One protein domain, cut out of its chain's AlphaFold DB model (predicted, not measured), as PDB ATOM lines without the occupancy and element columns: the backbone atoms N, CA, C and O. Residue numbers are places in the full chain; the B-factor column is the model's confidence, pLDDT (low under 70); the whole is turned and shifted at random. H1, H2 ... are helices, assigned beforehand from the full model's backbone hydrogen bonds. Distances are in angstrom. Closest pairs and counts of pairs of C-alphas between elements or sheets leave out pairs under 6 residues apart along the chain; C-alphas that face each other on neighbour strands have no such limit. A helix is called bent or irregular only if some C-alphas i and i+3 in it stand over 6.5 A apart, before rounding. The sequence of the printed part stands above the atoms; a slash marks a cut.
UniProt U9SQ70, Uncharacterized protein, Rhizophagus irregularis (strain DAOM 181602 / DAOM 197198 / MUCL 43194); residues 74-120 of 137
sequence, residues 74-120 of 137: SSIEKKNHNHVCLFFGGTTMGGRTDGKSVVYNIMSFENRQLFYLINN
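What this domain is: This is residues 74 to 120 of the 137 residues of an uncharacterized protein of Rhizophagus irregularis (strain DAOM 181602 / DAOM 197198 / MUCL 43194) (UniProt U9SQ70). Two helices make an open V, H1 meeting H2 where H1 ends and H2 begins, and a wide loop of 14 residues joins them at the corner. Residues 74 to 80, which belong to H1, stick out free, and so do residues 107 to 120, of which 107 to 118 belong to H2. The printed part has 47 residues with two named helices, H1 then H2, and no named strand; its class is all helix. It is loose, with a radius of gyration of the C-alphas of 12.1 A, and flat, spanning 35 by 30 by 12 A.

Where its parts are: Find C-alpha 74 at (-33.095, 43.275, 16.091); from there H1, residues 74 to 87, runs 19.9 A to C-alpha 87. Pass residues 88 to 101 to reach H2, residues 102 to 118, which runs 24.5 A to C-alpha 118 at (-25.170, 49.799, 38.018).

How they stand to each other: Look at residues 83 to 87 of H1 and 102 to 106 of H2, where alone the helices touch; their closest C-alphas, of Phe 87 and Val 102, are 6.6 A apart. They run opposite ways at a steep tilt of 58 degrees. In H1 and H2 every O i to N i+4 pair is within hydrogen-bond range.

The domain as a whole: The two C-alphas farthest apart, of Thr 92 and Asn 119, are 35.7 A apart. The printed part has no cut, and the link from H1 to H2 is long. In the B-factor column, residues 89 to 99 have pLDDT under 70.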
ATOM      1  N   SER A  74     -33.095  44.661  15.601       90.06
ATOM      2  CA  SER A  74     -33.095  43.275  16.091       90.06
ATOM      3  C   SER A  74     -33.063  43.153  17.622       90.06
ATOM      4  O   SER A  74     -33.566  42.186  18.191       90.06
ATOM      5  N   SER A  75     -32.451  44.113  18.321       89.19
ATOM      6  CA  SER A  75     -32.425  44.145  19.789       89.19
ATOM      7  C   SER A  75     -33.803  44.446  20.384       89.19
ATOM      8  O   SER A  75     -34.163  43.857  21.403       89.19
ATOM      9  N   ILE A  76     -34.577  45.321  19.737       90.00
ATOM     10  CA  ILE A  76     -35.933  45.707  20.141       90.00
ATOM     11  C   ILE A  76     -36.882  44.530  19.921       90.00
ATOM     12  O   ILE A  76     -37.619  44.161  20.831       90.00
ATOM     13  N   GLU A  77     -36.802  43.882  18.759       92.31
ATOM     14  CA  GLU A  77     -37.584  42.679  18.439       92.31
ATOM     15  C   GLU A  77     -37.307  41.551  19.436       92.31
ATOM     16  O   GLU A  77     -38.235  40.967  19.996       92.31
ATOM     17  N   LYS A  78     -36.028  41.298  19.743       91.38
ATOM     18  CA  LYS A  78     -35.637  40.302  20.745       91.38
ATOM     19  C   LYS A  78     -36.152  40.657  22.140       91.38
ATOM     20  O   LYS A  78     -36.615  39.774  22.860       91.38
ATOM     21  N   LYS A  79     -36.075  41.931  22.535       89.44
ATOM     22  CA  LYS A  79     -36.611  42.402  23.818       89.44
ATOM     23  C   LYS A  79     -38.119  42.162  23.893       89.44
ATOM     24  O   LYS A  79     -38.587  41.590  24.873       89.44
ATOM     25  N   ASN A  80     -38.849  42.532  22.843       88.88
ATOM     26  CA  ASN A  80     -40.290  42.329  22.759       88.88
ATOM     27  C   ASN A  80     -40.657  40.841  22.844       88.88
ATOM     28  O   ASN A  80     -41.483  40.453  23.665       88.88
ATOM     29  N   HIS A  81     -39.974  39.991  22.073       88.50
ATOM     30  CA  HIS A  81     -40.169  38.543  22.118       88.50
ATOM     31  C   HIS A  81     -39.935  37.974  23.525       88.50
ATOM     32  O   HIS A  81     -40.765  37.230  24.040       88.50
ATOM     33  N   ASN A  82     -38.850  38.376  24.192       87.06
ATOM     34  CA  ASN A  82     -38.561  37.935  25.556       87.06
ATOM     35  C   ASN A  82     -39.634  38.384  26.558       87.06
ATOM     36  O   ASN A  82     -39.952  37.632  27.474       87.06
ATOM     37  N   HIS A  83     -40.188  39.590  26.406       86.38
ATOM     38  CA  HIS A  83     -41.264  40.075  27.273       86.38
ATOM     39  C   HIS A  83     -42.541  39.252  27.090       86.38
ATOM     40  O   HIS A  83     -43.144  38.841  28.081       86.38
ATOM     41  N   VAL A  84     -42.913  38.965  25.840       84.00
ATOM     42  CA  VAL A  84     -44.046  38.087  25.518       84.00
ATOM     43  C   VAL A  84     -43.839  36.709  26.153       84.00
ATOM     44  O   VAL A  84     -44.658  36.269  26.957       84.00
ATOM     45  N   CYS A  85     -42.691  36.077  25.907       83.31
ATOM     46  CA  CYS A  85     -42.383  34.756  26.450       83.31
ATOM     47  C   CYS A  85     -42.373  34.712  27.989       83.31
ATOM     48  O   CYS A  85     -42.869  33.753  28.574       83.31
ATOM     49  N   LEU A  86     -41.819  35.730  28.660       81.88
ATOM     50  CA  LEU A  86     -41.618  35.705  30.114       81.88
ATOM     51  C   LEU A  86     -42.876  36.073  30.912       81.88
ATOM     52  O   LEU A  86     -43.117  35.499  31.976       81.88
ATOM     53  N   PHE A  87     -43.657  37.046  30.436       80.44
ATOM     54  CA  PHE A  87     -44.765  37.621  31.208       80.44
ATOM     55  C   PHE A  87     -46.150  37.161  30.752       80.44
ATOM     56  O   PHE A  87     -47.088  37.224  31.544       80.44
ATOM     57  N   PHE A  88     -46.272  36.664  29.520       75.50
ATOM     58  CA  PHE A  88     -47.539  36.198  28.954       75.50
ATOM     59  C   PHE A  88     -47.586  34.674  28.772       75.50
ATOM     60  O   PHE A  88     -48.534  34.163  28.196       75.50
ATOM     61  N   GLY A  89     -46.586  33.936  29.278       66.00
ATOM     62  CA  GLY A  89     -46.587  32.468  29.260       66.00
ATOM     63  C   GLY A  89     -46.398  31.842  27.871       66.00
ATOM     64  O   GLY A  89     -46.656  30.652  27.709       66.00
ATOM     65  N   GLY A  90     -45.951  32.620  26.876       61.75
ATOM     66  CA  GLY A  90     -45.845  32.215  25.470       61.75
ATOM     67  C   GLY A  90     -46.585  33.184  24.538       61.75
ATOM     68  O   GLY A  90     -46.778  34.347  24.875       61.75
ATOM     69  N   THR A  91     -46.987  32.719  23.348       52.44
ATOM     70  CA  THR A  91     -47.860  33.470  22.414       52.44
ATOM     71  C   THR A  91     -49.346  33.365  22.765       52.44
ATOM     72  O   THR A  91     -50.169  34.093  22.212       52.44
ATOM     73  N   THR A  92     -49.707  32.449  23.657       50.72
ATOM     74  CA  THR A  92     -51.070  32.222  24.132       50.72
ATOM     75  C   THR A  92     -51.383  33.158  25.295       50.72
ATOM     76  O   THR A  92     -50.598  33.281  26.225       50.72
ATOM     77  N   MET A  93     -52.550  33.804  25.252       54.66
ATOM     78  CA  MET A  93     -53.007  34.892  26.140       54.66
ATOM     79  C   MET A  93     -53.294  34.465  27.603       54.66
ATOM     80  O   MET A  93     -54.167  35.027  28.262       54.66
ATOM     81  N   GLY A  94     -52.596  33.454  28.123       54.66
ATOM     82  CA  GLY A  94     -52.703  32.985  29.503       54.66
ATOM     83  C   GLY A  94     -51.801  33.805  30.420       54.66
ATOM     84  O   GLY A  94     -50.664  33.427  30.683       54.66
ATOM     85  N   GLY A  95     -52.293  34.955  30.884       56.50
ATOM     86  CA  GLY A  95     -51.559  35.819  31.809       56.50
ATOM     87  C   GLY A  95     -51.214  35.137  33.142       56.50
ATOM     88  O   GLY A  95     -51.891  34.217  33.599       56.50
ATOM     89  N   ARG A  96     -50.156  35.626  33.798       58.72
ATOM     90  CA  ARG A  96     -49.747  35.201  35.144       58.72
ATOM     91  C   ARG A  96     -50.722  35.756  36.193       58.72
ATOM     92  O   ARG A  96     -50.911  36.963  36.281       58.72
ATOM     93  N   THR A  97     -51.327  34.884  36.996       58.94
ATOM     94  CA  THR A  97     -52.385  35.213  37.971       58.94
ATOM     95  C   THR A  97     -51.828  35.575  39.356       58.94
ATOM     96  O   THR A  97     -52.266  35.030  40.364       58.94
ATOM     97  N   ASP A  98     -50.826  36.457  39.436       66.94
ATOM     98  CA  ASP A  98     -50.222  36.883  40.716       66.94
ATOM     99  C   ASP A  98     -50.905  38.114  41.348       66.94
ATOM    100  O   ASP A  98     -50.406  38.686  42.319       66.94
ATOM    101  N   GLY A  99     -52.056  38.527  40.804       69.69
ATOM    102  CA  GLY A  99     -52.848  39.659  41.290       69.69
ATOM    103  C   GLY A  99     -52.270  41.036  40.948       69.69
ATOM    104  O   GLY A  99     -52.874  42.047  41.304       69.69
ATOM    105  N   LYS A 100     -51.126  41.109  40.250       77.00
ATOM    106  CA  LYS A 100     -50.505  42.361  39.797       77.00
ATOM    107  C   LYS A 100     -50.638  42.519  38.286       77.00
ATOM    108  O   LYS A 100     -50.798  41.554  37.546       77.00
ATOM    109  N   SER A 101     -50.570  43.761  37.805       83.69
ATOM    110  CA  SER A 101     -50.592  44.012  36.363       83.69
ATOM    111  C   SER A 101     -49.293  43.537  35.703       83.69
ATOM    112  O   SER A 101     -48.204  43.637  36.274       83.69
ATOM    113  N   VAL A 102     -49.382  43.076  34.452       79.12
ATOM    114  CA  VAL A 102     -48.197  42.681  33.667       79.12
ATOM    115  C   VAL A 102     -47.209  43.844  33.522       79.12
ATOM    116  O   VAL A 102     -45.997  43.644  33.586       79.12
ATOM    117  N   VAL A 103     -47.718  45.073  33.413       85.56
ATOM    118  CA  VAL A 103     -46.897  46.293  33.359       85.56
ATOM    119  C   VAL A 103     -46.058  46.450  34.628       85.56
ATOM    120  O   VAL A 103     -44.861  46.719  34.532       85.56
ATOM    121  N   TYR A 104     -46.648  46.231  35.810       87.31
ATOM    122  CA  TYR A 104     -45.912  46.262  37.075       87.31
ATOM    123  C   TYR A 104     -44.797  45.206  37.096       87.31
ATOM    124  O   TYR A 104     -43.665  45.502  37.483       87.31
ATOM    125  N   ASN A 105     -45.093  43.988  36.638       84.75
ATOM    126  CA  ASN A 105     -44.127  42.890  36.605       84.75
ATOM    127  C   ASN A 105     -42.947  43.171  35.656       84.75
ATOM    128  O   ASN A 105     -41.795  42.965  36.048       84.75
ATOM    129  N   ILE A 106     -43.209  43.708  34.458       87.75
ATOM    130  CA  ILE A 106     -42.166  44.146  33.512       87.75
ATOM    131  C   ILE A 106     -41.312  45.247  34.142       87.75
ATOM    132  O   ILE A 106     -40.089  45.119  34.199       87.75
ATOM    133  N   MET A 107     -41.946  46.297  34.672       90.94
ATOM    134  CA  MET A 107     -41.250  47.439  35.268       90.94
ATOM    135  C   MET A 107     -40.361  47.011  36.442       90.94
ATOM    136  O   MET A 107     -39.187  47.377  36.509       90.94
ATOM    137  N   SER A 108     -40.886  46.182  37.349       89.94
ATOM    138  CA  SER A 108     -40.123  45.663  38.484       89.94
ATOM    139  C   SER A 108     -38.938  44.804  38.037       89.94
ATOM    140  O   SER A 108     -37.870  44.881  38.651       89.94
ATOM    141  N   PHE A 109     -39.102  43.994  36.987       88.75
ATOM    142  CA  PHE A 109     -38.028  43.171  36.441       88.75
ATOM    143  C   PHE A 109     -36.929  44.024  35.799       88.75
ATOM    144  O   PHE A 109     -35.756  43.850  36.135       88.75
ATOM    145  N   GLU A 110     -37.287  44.966  34.923       90.69
ATOM    146  CA  GLU A 110     -36.333  45.845  34.238       90.69
ATOM    147  C   GLU A 110     -35.543  46.712  35.222       90.69
ATOM    148  O   GLU A 110     -34.311  46.752  35.152       90.69
ATOM    149  N   ASN A 111     -36.219  47.315  36.204       92.88
ATOM    150  CA  ASN A 111     -35.571  48.119  37.243       92.88
ATOM    151  C   ASN A 111     -34.549  47.300  38.039       92.88
ATOM    152  O   ASN A 111     -33.456  47.775  38.347       92.88
ATOM    153  N   ARG A 112     -34.856  46.029  38.320       89.69
ATOM    154  CA  ARG A 112     -33.932  45.127  39.009       89.69
ATOM    155  C   ARG A 112     -32.723  44.762  38.142       89.69
ATOM    156  O   ARG A 112     -31.609  44.684  38.656       89.69
ATOM    157  N   GLN A 113     -32.911  44.584  36.832       87.25
ATOM    158  CA  GLN A 113     -31.796  44.371  35.898       87.25
ATOM    159  C   GLN A 113     -30.864  45.586  35.822       87.25
ATOM    160  O   GLN A 113     -29.647  45.398  35.763       87.25
ATOM    161  N   LEU A 114     -31.424  46.801  35.835       90.81
ATOM    162  CA  LEU A 114     -30.665  48.054  35.869       90.81
ATOM    163  C   LEU A 114     -29.882  48.196  37.174       90.81
ATOM    164  O   LEU A 114     -28.687  48.477  37.134       90.81
ATOM    165  N   PHE A 115     -30.516  47.915  38.314       92.12
ATOM    166  CA  PHE A 115     -29.847  47.927  39.613       92.12
ATOM    167  C   PHE A 115     -28.618  47.007  39.626       92.12
ATOM    168  O   PHE A 115     -27.540  47.429  40.036       92.12
ATOM    169  N   TYR A 116     -28.742  45.771  39.129       88.69
ATOM    170  CA  TYR A 116     -27.604  44.847  39.071       88.69
ATOM    171  C   TYR A 116     -26.483  45.323  38.151       88.69
ATOM    172  O   TYR A 116     -25.315  45.112  38.467       88.69
ATOM    173  N   LEU A 117     -26.833  45.966  37.033       87.94
ATOM    174  CA  LEU A 117     -25.856  46.522  36.102       87.94
ATOM    175  C   LEU A 117     -25.079  47.686  36.729       87.94
ATOM    176  O   LEU A 117     -23.860  47.716  36.629       87.94
ATOM    177  N   ILE A 118     -25.775  48.613  37.391       91.94
ATOM    178  CA  ILE A 118     -25.170  49.799  38.018       91.94
ATOM    179  C   ILE A 118     -24.268  49.398  39.191       91.94
ATOM    180  O   ILE A 118     -23.191  49.958  39.364       91.94
ATOM    181  N   ASN A 119     -24.686  48.406  39.977       90.62
ATOM    182  CA  ASN A 119     -23.970  47.984  41.181       90.62
ATOM    183  C   ASN A 119     -22.965  46.844  40.934       90.62
ATOM    184  O   ASN A 119     -22.545  46.201  41.894       90.62
ATOM    185  N   ASN A 120     -22.621  46.537  39.671       85.25
ATOM    186  CA  ASN A 120     -21.723  45.435  39.283       85.25
ATOM    187  C   ASN A 120     -22.017  44.106  40.010       85.25
ATOM    188  O   ASN A 120     -21.123  43.313  40.307       85.25
TER     189      ASN A 120